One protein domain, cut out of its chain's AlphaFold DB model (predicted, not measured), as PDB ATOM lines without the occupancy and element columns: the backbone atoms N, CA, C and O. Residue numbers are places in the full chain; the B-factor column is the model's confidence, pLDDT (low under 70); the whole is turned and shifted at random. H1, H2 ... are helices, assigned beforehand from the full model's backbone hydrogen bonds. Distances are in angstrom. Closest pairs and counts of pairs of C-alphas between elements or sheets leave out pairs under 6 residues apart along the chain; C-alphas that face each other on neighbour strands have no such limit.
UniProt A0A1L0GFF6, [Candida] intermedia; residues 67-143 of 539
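This is residues 67 to 143 of the 539 residues of a protein of [Candida] intermedia (UniProt A0A1L0GFF6). One long helix, H3, makes the length of the model; H2 folds back along part of it as a hairpin, H1 meets it steeply, and small H4 returns near its other half. The printed part has 77 residues with four named helices, H1 to H4, and no named strand: all helix. It is extended, radius of gyration of the C-alphas 18.5 A, spanning 61 by 26 by 15 A.

H3, residues 96 to 132, runs 53.1 A from C-alpha 96 at (167.797, 162.510, 189.951) to C-alpha 132 at (128.065, 142.193, 161.101). H2, residues 78 to 88, measures 15.4 A; H1, residues 68 to 75, 11.7 A; H4, residues 139 to 143, 7.0 A.

H2 and H3, a hairpin, touch at H3's residues 99 to 113 alone, closest C-alphas Ser 81 and Asp 106, 4.9 A; they run opposite ways at 36 degrees, only just a steep tilt. H1 touches H3's residues 105 to 109 alone, closest C-alphas Phe 74 and Asn 109, 6.2 A, the same way at a steep tilt of 68 degrees, only just short of about perpendicular. H4 is close to H3 but not clearly touching, closest C-alphas Leu 142 and Val 123, 7.7 A. Every O i to N i+4 pair is within hydrogen-bond range in H2 and H3, but 1 of 4 in H1 and 0 of 1 in H4, with 3 of 5 and 1 of 2 O i to N i+3 pairs.

The farthest C-alphas, Asn 94 and Gly 134, are 61.2 A apart. The printed part has no cut and no long link. The pLDDT is under 70 at residues 67 to 75, 91 to 94 and 137 to 143.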
ATOM      1  N   ASN A  67     148.866 170.718 176.337       48.31
ATOM      2  CA  ASN A  67     149.705 171.775 176.903       48.31
ATOM      3  C   ASN A  67     151.004 171.895 176.097       48.31
ATOM      4  O   ASN A  67     151.614 170.874 175.770       48.31
ATOM      5  N   SER A  68     151.416 173.113 175.746       52.59
ATOM      6  CA  SER A  68     152.552 173.378 174.845       52.59
ATOM      7  C   SER A  68     153.833 172.632 175.232       52.59
ATOM      8  O   SER A  68     154.569 172.205 174.351       52.59
ATOM      9  N   THR A  69     154.039 172.379 176.526       52.00
ATOM     10  CA  THR A  69     155.128 171.549 177.061       52.00
ATOM     11  C   THR A  69     154.985 170.065 176.725       52.00
ATOM     12  O   THR A  69     155.956 169.430 176.344       52.00
ATOM     13  N   SER A  70     153.780 169.498 176.798       53.31
ATOM     14  CA  SER A  70     153.525 168.102 176.409       53.31
ATOM     15  C   SER A  70     153.675 167.874 174.903       53.31
ATOM     16  O   SER A  70     154.033 166.777 174.480       53.31
ATOM     17  N   LYS A  71     153.449 168.912 174.087       55.94
ATOM     18  CA  LYS A  71     153.474 168.819 172.625       55.94
ATOM     19  C   LYS A  71     154.832 168.370 172.086       55.94
ATOM     20  O   LYS A  71     154.836 167.604 171.133       55.94
ATOM     21  N   GLU A  72     155.943 168.773 172.706       55.03
ATOM     22  CA  GLU A  72     157.292 168.310 172.333       55.03
ATOM     23  C   GLU A  72     157.517 166.828 172.670       55.03
ATOM     24  O   GLU A  72     158.081 166.091 171.863       55.03
ATOM     25  N   PHE A  73     156.995 166.345 173.801       53.94
ATOM     26  CA  PHE A  73     157.154 164.943 174.210       53.94
ATOM     27  C   PHE A  73     156.281 163.975 173.402       53.94
ATOM     28  O   PHE A  73     156.658 162.821 173.213       53.94
ATOM     29  N   PHE A  74     155.159 164.442 172.843       59.16
ATOM     30  CA  PHE A  74     154.355 163.646 171.907       59.16
ATOM     31  C   PHE A  74     155.012 163.450 170.536       59.16
ATOM     32  O   PHE A  74     154.647 162.503 169.831       59.16
ATOM     33  N   VAL A  75     155.963 164.311 170.146       63.38
ATOM     34  CA  VAL A  75     156.700 164.157 168.879       63.38
ATOM     35  C   VAL A  75     157.624 162.944 168.942       63.38
ATOM     36  O   VAL A  75     157.790 162.252 167.936       63.38
ATOM     37  N   ARG A  76     158.171 162.634 170.125       75.75
ATOM     38  CA  ARG A  76     159.124 161.536 170.292       75.75
ATOM     39  C   ARG A  76     158.485 160.184 169.924       75.75
ATOM     40  O   ARG A  76     157.436 159.840 170.479       75.75
ATOM     41  N   PRO A  77     159.078 159.403 169.000       84.50
ATOM     42  CA  PRO A  77     158.609 158.057 168.667       84.50
ATOM     43  C   PRO A  77     158.529 157.137 169.898       84.50
ATOM     44  O   PRO A  77     159.382 157.210 170.774       84.50
ATOM     45  N   ILE A  78     157.541 156.221 169.940       86.19
ATOM     46  CA  ILE A  78     157.424 155.218 171.029       86.19
ATOM     47  C   ILE A  78     158.724 154.452 171.211       86.19
ATOM     48  O   ILE A  78     159.106 154.205 172.346       86.19
ATOM     49  N   SER A  79     159.352 154.040 170.105       86.88
ATOM     50  CA  SER A  79     160.578 153.243 170.135       86.88
ATOM     51  C   SER A  79     161.652 153.942 170.958       86.88
ATOM     52  O   SER A  79     162.163 153.362 171.902       86.88
ATOM     53  N   GLU A  80     161.865 155.231 170.706       86.88
ATOM     54  CA  GLU A  80     162.847 156.032 171.431       86.88
ATOM     55  C   GLU A  80     162.495 156.184 172.920       86.88
ATOM     56  O   GLU A  80     163.379 156.116 173.770       86.88
ATOM     57  N   SER A  81     161.213 156.357 173.267       87.56
ATOM     58  CA  SER A  81     160.787 156.399 174.675       87.56
ATOM     59  C   SER A  81     160.941 155.043 175.381       87.56
ATOM     60  O   SER A  81     161.297 155.015 176.555       87.56
ATOM     61  N   LEU A  82     160.708 153.919 174.694       88.88
ATOM     62  CA  LEU A  82     160.912 152.576 175.253       88.88
ATOM     63  C   LEU A  82     162.395 152.252 175.444       88.88
ATOM     64  O   LEU A  82     162.762 151.701 176.482       88.88
ATOM     65  N   ASP A  83     163.233 152.632 174.481       89.94
ATOM     66  CA  ASP A  83     164.681 152.442 174.555       89.94
ATOM     67  C   ASP A  83     165.248 153.210 175.761       89.94
ATOM     68  O   ASP A  83     165.902 152.621 176.624       89.94
ATOM     69  N   ARG A  84     164.867 154.488 175.919       86.88
ATOM     70  CA  ARG A  84     165.251 155.329 177.070       86.88
ATOM     71  C   ARG A  84     164.731 154.797 178.405       86.88
ATOM     72  O   ARG A  84     165.456 154.824 179.398       86.88
ATOM     73  N   LEU A  85     163.503 154.267 178.445       88.25
ATOM     74  CA  LEU A  85     162.958 153.621 179.647       88.25
ATOM     75  C   LEU A  85     163.827 152.449 180.121       88.25
ATOM     76  O   LEU A  85     164.005 152.273 181.327       88.25
ATOM     77  N   GLY A  86     164.418 151.695 179.192       85.50
ATOM     78  CA  GLY A  86     165.378 150.631 179.498       85.50
ATOM     79  C   GLY A  86     166.756 151.127 179.960       85.50
ATOM     80  O   GLY A  86     167.513 150.359 180.560       85.50
ATOM     81  N   GLU A  87     167.089 152.390 179.695       87.12
ATOM     82  CA  GLU A  87     168.358 153.028 180.062       87.12
ATOM     83  C   GLU A  87     168.296 153.737 181.420       87.12
ATOM     84  O   GLU A  87     169.295 153.750 182.142       87.12
ATOM     85  N   TYR A  88     167.131 154.256 181.832       84.75
ATOM     86  CA  TYR A  88     166.979 154.931 183.132       84.75
ATOM     87  C   TYR A  88     167.323 154.027 184.325       84.75
ATOM     88  O   TYR A  88     167.851 154.511 185.319       84.75
ATOM     89  N   GLY A  89     167.106 152.711 184.218       76.81
ATOM     90  CA  GLY A  89     167.501 151.749 185.256       76.81
ATOM     91  C   GLY A  89     169.003 151.435 185.306       76.81
ATOM     92  O   GLY A  89     169.464 150.814 186.259       76.81
ATOM     93  N   LYS A  90     169.767 151.832 184.281       81.31
ATOM     94  CA  LYS A  90     171.206 151.547 184.140       81.31
ATOM     95  C   LYS A  90     172.076 152.776 184.406       81.31
ATOM     96  O   LYS A  90     173.256 152.632 184.711       81.31
ATOM     97  N   ASN A  91     171.497 153.969 184.299       68.19
ATOM     98  CA  ASN A  91     172.218 155.230 184.392       68.19
ATOM     99  C   ASN A  91     172.132 155.799 185.814       68.19
ATOM    100  O   ASN A  91     171.125 156.379 186.207       68.19
ATOM    101  N   SER A  92     173.225 155.697 186.570       58.06
ATOM    102  CA  SER A  92     173.396 156.315 187.893       58.06
ATOM    103  C   SER A  92     173.784 157.801 187.797       58.06
ATOM    104  O   SER A  92     174.753 158.230 188.424       58.06
ATOM    105  N   LEU A  93     173.128 158.580 186.927       63.09
ATOM    106  CA  LEU A  93     173.572 159.945 186.623       63.09
ATOM    107  C   LEU A  93     173.035 160.996 187.606       63.09
ATOM    108  O   LEU A  93     171.896 160.948 188.060       63.09
ATOM    109  N   ASN A  94     173.921 161.958 187.875       58.34
ATOM    110  CA  ASN A  94     174.006 162.889 189.005       58.34
ATOM    111  C   ASN A  94     172.875 163.924 189.172       58.34
ATOM    112  O   ASN A  94     173.031 164.855 189.956       58.34
ATOM    113  N   ASP A  95     171.749 163.783 188.471       70.81
ATOM    114  CA  ASP A  95     170.620 164.710 188.593       70.81
ATOM    115  C   ASP A  95     169.285 163.953 188.575       70.81
ATOM    116  O   ASP A  95     168.599 163.824 187.555       70.81
ATOM    117  N   VAL A  96     168.957 163.388 189.740       78.44
ATOM    118  CA  VAL A  96     167.797 162.510 189.951       78.44
ATOM    119  C   VAL A  96     166.493 163.198 189.543       78.44
ATOM    120  O   VAL A  96     165.632 162.556 188.954       78.44
ATOM    121  N   GLN A  97     166.363 164.512 189.767       82.31
ATOM    122  CA  GLN A  97     165.132 165.244 189.449       82.31
ATOM    123  C   GLN A  97     164.894 165.370 187.941       82.31
ATOM    124  O   GLN A  97     163.768 165.218 187.465       82.31
ATOM    125  N   VAL A  98     165.948 165.633 187.166       82.00
ATOM    126  CA  VAL A  98     165.841 165.709 185.702       82.00
ATOM    127  C   VAL A  98     165.593 164.319 185.117       82.00
ATOM    128  O   VAL A  98     164.796 164.172 184.185       82.00
ATOM    129  N   LEU A  99     166.229 163.295 185.690       84.19
ATOM    130  CA  LEU A  99     166.040 161.901 185.301       84.19
ATOM    131  C   LEU A  99     164.598 161.437 185.540       84.19
ATOM    132  O   LEU A  99     163.967 160.917 184.623       84.19
ATOM    133  N   GLU A 100     164.060 161.678 186.736       84.94
ATOM    134  CA  GLU A 100     162.698 161.307 187.129       84.94
ATOM    135  C   GLU A 100     161.653 162.012 186.259       84.94
ATOM    136  O   GLU A 100     160.703 161.390 185.777       84.94
ATOM    137  N   LYS A 101     161.874 163.296 185.962       86.94
ATOM    138  CA  LYS A 101     161.007 164.066 185.068       86.94
ATOM    139  C   LYS A 101     160.990 163.490 183.649       86.94
ATOM    140  O   LYS A 101     159.920 163.331 183.061       86.94
ATOM    141  N   ASN A 102     162.154 163.153 183.095       86.06
ATOM    142  CA  ASN A 102     162.249 162.566 181.757       86.06
ATOM    143  C   ASN A 102     161.662 161.148 181.708       86.06
ATOM    144  O   ASN A 102     160.928 160.824 180.774       86.06
ATOM    145  N   TRP A 103     161.909 160.345 182.744       89.38
ATOM    146  CA  TRP A 103     161.300 159.030 182.928       89.38
ATOM    147  C   TRP A 103     159.769 159.115 182.939       89.38
ATOM    148  O   TRP A 103     159.103 158.391 182.195       89.38
ATOM    149  N   TYR A 104     159.207 160.055 183.703       88.88
ATOM    150  CA  TYR A 104     157.765 160.282 183.768       88.88
ATOM    151  C   TYR A 104     157.175 160.660 182.403       88.88
ATOM    152  O   TYR A 104     156.109 160.164 182.022       88.88
ATOM    153  N   TYR A 105     157.859 161.510 181.633       87.56
ATOM    154  CA  TYR A 105     157.392 161.886 180.299       87.56
ATOM    155  C   TYR A 105     157.442 160.733 179.301       87.56
ATOM    156  O   TYR A 105     156.472 160.540 178.562       87.56
ATOM    157  N   ASP A 106     158.520 159.949 179.289       88.44
ATOM    158  CA  ASP A 106     158.620 158.786 178.406       88.44
ATOM    159  C   ASP A 106     157.550 157.735 178.766       88.44
ATOM    160  O   ASP A 106     156.878 157.208 177.873       88.44
ATOM    161  N   LEU A 107     157.283 157.512 180.059       89.81
ATOM    162  CA  LEU A 107     156.203 156.633 180.520       89.81
ATOM    163  C   LEU A 107     154.817 157.153 180.104       89.81
ATOM    164  O   LEU A 107     153.967 156.395 179.629       89.81
ATOM    165  N   THR A 108     154.594 158.459 180.238       88.06
ATOM    166  CA  THR A 108     153.330 159.110 179.872       88.06
ATOM    167  C   THR A 108     153.069 159.025 178.366       88.06
ATOM    168  O   THR A 108     151.947 158.703 177.962       88.06
ATOM    169  N   ASN A 109     154.097 159.218 177.531       86.62
ATOM    170  CA  ASN A 109     154.009 159.063 176.074       86.62
ATOM    171  C   ASN A 109     153.581 157.631 175.695       86.62
ATOM    172  O   ASN A 109     152.642 157.436 174.915       86.62
ATOM    173  N   VAL A 110     154.206 156.617 176.306       88.06
ATOM    174  CA  VAL A 110     153.834 155.205 176.106       88.06
ATOM    175  C   VAL A 110     152.389 154.956 176.546       88.06
ATOM    176  O   VAL A 110     151.589 154.423 175.770       88.06
ATOM    177  N   GLY A 111     152.009 155.399 177.747       87.62
ATOM    178  CA  GLY A 111     150.660 155.218 178.289       87.62
ATOM    179  C   GLY A 111     149.569 155.857 177.425       87.62
ATOM    180  O   GLY A 111     148.536 155.241 177.148       87.62
ATOM    181  N   GLN A 112     149.800 157.069 176.922       84.50
ATOM    182  CA  GLN A 112     148.847 157.774 176.064       84.50
ATOM    183  C   GLN A 112     148.676 157.092 174.707       84.50
ATOM    184  O   GLN A 112     147.551 156.977 174.208       84.50
ATOM    185  N   ARG A 113     149.756 156.583 174.114       83.62
ATOM    186  CA  ARG A 113     149.666 155.866 172.838       83.62
ATOM    187  C   ARG A 113     149.036 154.482 172.995       83.62
ATOM    188  O   ARG A 113     148.244 154.084 172.141       83.62
ATOM    189  N   LEU A 114     149.269 153.792 174.113       88.00
ATOM    190  CA  LEU A 114     148.528 152.577 174.474       88.00
ATOM    191  C   LEU A 114     147.035 152.860 174.675       88.00
ATOM    192  O   LEU A 114     146.185 152.099 174.205       88.00
ATOM    193  N   ARG A 115     146.688 153.984 175.309       86.19
ATOM    194  CA  ARG A 115     145.295 154.425 175.440       86.19
ATOM    195  C   ARG A 115     144.659 154.680 174.075       86.19
ATOM    196  O   ARG A 115     143.555 154.192 173.831       86.19
ATOM    197  N   LEU A 116     145.360 155.362 173.169       84.06
ATOM    198  CA  LEU A 116     144.904 155.574 171.795       84.06
ATOM    199  C   LEU A 116     144.699 154.241 171.056       84.06
ATOM    200  O   LEU A 116     143.669 154.047 170.410       84.06
ATOM    201  N   LEU A 117     145.625 153.289 171.190       87.56
ATOM    202  CA  LEU A 117     145.495 151.937 170.629       87.56
ATOM    203  C   LEU A 117     144.272 151.196 171.187       87.56
ATOM    204  O   LEU A 117     143.490 150.616 170.436       87.56
ATOM    205  N   ARG A 118     144.037 151.267 172.498       87.50
ATOM    206  CA  ARG A 118     142.845 150.676 173.124       87.50
ATOM    207  C   ARG A 118     141.559 151.316 172.605       87.50
ATOM    208  O   ARG A 118     140.575 150.624 172.340       87.50
ATOM    209  N   GLU A 119     141.536 152.637 172.476       82.06
ATOM    210  CA  GLU A 119     140.363 153.363 171.997       82.06
ATOM    211  C   GLU A 119     140.077 153.080 170.521       82.06
ATOM    212  O   GLU A 119     138.928 152.797 170.174       82.06
ATOM    213  N   THR A 120     141.107 153.061 169.675       82.62
ATOM    214  CA  THR A 120     140.995 152.694 168.255       82.62
ATOM    215  C   THR A 120     140.569 151.239 168.078       82.62
ATOM    216  O   THR A 120     139.693 150.960 167.259       82.62
ATOM    217  N   PHE A 121     141.066 150.312 168.901       89.06
ATOM    218  CA  PHE A 121     140.599 148.925 168.902       89.06
ATOM    219  C   PHE A 121     139.107 148.820 169.241       89.06
ATOM    220  O   PHE A 121     138.365 148.135 168.539       89.06
ATOM    221  N   LYS A 122     138.622 149.544 170.259       90.00
ATOM    222  CA  LYS A 122     137.183 149.588 170.588       90.00
ATOM    223  C   LYS A 122     136.344 150.116 169.425       90.00
ATOM    224  O   LYS A 122     135.273 149.579 169.147       90.00
ATOM    225  N   VAL A 123     136.833 151.144 168.736       84.25
ATOM    226  CA  VAL A 123     136.198 151.686 167.530       84.25
ATOM    227  C   VAL A 123     136.127 150.631 166.429       84.25
ATOM    228  O   VAL A 123     135.052 150.399 165.880       84.25
ATOM    229  N   LEU A 124     137.235 149.946 166.147       85.62
ATOM    230  CA  LEU A 124     137.288 148.877 165.150       85.62
ATOM    231  C   LEU A 124     136.338 147.729 165.497       85.62
ATOM    232  O   LEU A 124     135.629 147.239 164.619       85.62
ATOM    233  N   GLN A 125     136.262 147.338 166.770       88.38
ATOM    234  CA  GLN A 125     135.325 146.318 167.235       88.38
ATOM    235  C   GLN A 125     133.872 146.760 167.076       88.38
ATOM    236  O   GLN A 125     133.042 145.978 166.612       88.38
ATOM    237  N   LEU A 126     133.552 148.021 167.383       84.88
ATOM    238  CA  LEU A 126     132.204 148.538 167.172       84.88
ATOM    239  C   LEU A 126     131.845 148.574 165.683       84.88
ATOM    240  O   LEU A 126     130.753 148.155 165.309       84.88
ATOM    241  N   VAL A 127     132.765 149.020 164.825       84.62
ATOM    242  CA  VAL A 127     132.585 149.027 163.367       84.62
ATOM    243  C   VAL A 127     132.386 147.607 162.843       84.62
ATOM    244  O   VAL A 127     131.472 147.369 162.054       84.62
ATOM    245  N   ARG A 128     133.185 146.643 163.316       88.00
ATOM    246  CA  ARG A 128     133.041 145.223 162.972       88.00
ATOM    247  C   ARG A 128     131.681 144.687 163.405       88.00
ATOM    248  O   ARG A 128     130.986 144.100 162.581       88.00
ATOM    249  N   LYS A 129     131.273 144.943 164.651       89.25
ATOM    250  CA  LYS A 129     129.957 144.560 165.181       89.25
ATOM    251  C   LYS A 129     128.837 145.161 164.335       89.25
ATOM    252  O   LYS A 129     127.959 144.438 163.887       89.25
ATOM    253  N   LYS A 130     128.897 146.459 164.037       84.44
ATOM    254  CA  LYS A 130     127.881 147.164 163.247       84.44
ATOM    255  C   LYS A 130     127.787 146.641 161.812       84.44
ATOM    256  O   LYS A 130     126.690 146.398 161.316       84.44
ATOM    257  N   ARG A 131     128.936 146.363 161.185       85.38
ATOM    258  CA  ARG A 131     129.007 145.718 159.867       85.38
ATOM    259  C   ARG A 131     128.411 144.309 159.886       85.38
ATOM    260  O   ARG A 131     127.699 143.956 158.954       85.38
ATOM    261  N   MET A 132     128.671 143.521 160.932       83.12
ATOM    262  CA  MET A 132     128.065 142.193 161.101       83.12
ATOM    263  C   MET A 132     126.545 142.263 161.283       83.12
ATOM    264  O   MET A 132     125.844 141.379 160.807       83.12
ATOM    265  N   MET A 133     126.028 143.332 161.891       85.75
ATOM    266  CA  MET A 133     124.586 143.589 162.005       85.75
ATOM    267  C   MET A 133     123.954 144.110 160.698       85.75
ATOM    268  O   MET A 133     122.765 144.411 160.668       85.75
ATOM    269  N   GLY A 134     124.728 144.237 159.611       81.62
ATOM    270  CA  GLY A 134     124.245 144.744 158.323       81.62
ATOM    271  C   GLY A 134     123.977 146.253 158.301       81.62
ATOM    272  O   GLY A 134     123.438 146.771 157.323       81.62
ATOM    273  N   GLU A 135     124.362 146.978 159.352       78.88
ATOM    274  CA  GLU A 135     124.215 148.426 159.427       78.88
ATOM    275  C   GLU A 135     125.424 149.135 158.797       78.88
ATOM    276  O   GLU A 135     126.575 148.709 158.942       78.88
ATOM    277  N   ARG A 136     125.193 150.271 158.121       74.94
ATOM    278  CA  ARG A 136     126.291 151.096 157.590       74.94
ATOM    279  C   ARG A 136     127.088 151.684 158.754       74.94
ATOM    280  O   ARG A 136     126.556 152.395 159.612       74.94
ATOM    281  N   ALA A 137     128.376 151.365 158.808       65.25
ATOM    282  CA  ALA A 137     129.290 151.903 159.801       65.25
ATOM    283  C   ALA A 137     129.643 153.361 159.477       65.25
ATOM    284  O   ALA A 137     130.695 153.654 158.921       65.25
ATOM    285  N   ASP A 138     128.747 154.284 159.814       64.75
ATOM    286  CA  ASP A 138     129.023 155.711 159.701       64.75
ATOM    287  C   ASP A 138     129.921 156.149 160.866       64.75
ATOM    288  O   ASP A 138     129.473 156.252 162.010       64.75
ATOM    289  N   PHE A 139     131.193 156.440 160.575       58.56
ATOM    290  CA  PHE A 139     132.155 156.979 161.550       58.56
ATOM    291  C   PHE A 139     131.682 158.293 162.194       58.56
ATOM    292  O   PHE A 139     132.097 158.632 163.298       58.56
ATOM    293  N   LYS A 140     130.757 159.005 161.540       60.00
ATOM    294  CA  LYS A 140     130.128 160.219 162.068       60.00
ATOM    295  C   LYS A 140     129.243 159.931 163.291       60.00
ATOM    296  O   LYS A 140     129.340 160.644 164.283       60.00
ATOM    297  N   MET A 141     128.484 158.830 163.271       56.53
ATOM    298  CA  MET A 141     127.648 158.416 164.410       56.53
ATOM    299  C   MET A 141     128.457 157.802 165.556       56.53
ATOM    300  O   MET A 141     127.965 157.686 166.671       56.53
ATOM    301  N   LEU A 142     129.698 157.386 165.305       56.25
ATOM    302  CA  LEU A 142     130.557 156.803 166.331       56.25
ATOM    303  C   LEU A 142     130.992 157.840 167.373       56.25
ATOM    304  O   LEU A 142     131.042 157.541 168.567       56.25
ATOM    305  N   ASN A 143     131.274 159.063 166.915       56.38
ATOM    306  CA  ASN A 143     131.585 160.177 167.803       56.38
ATOM    307  C   ASN A 143     130.345 160.571 168.618       56.38
ATOM    308  O   ASN A 143     130.437 160.806 169.819       56.38
TER     309      ASN A 143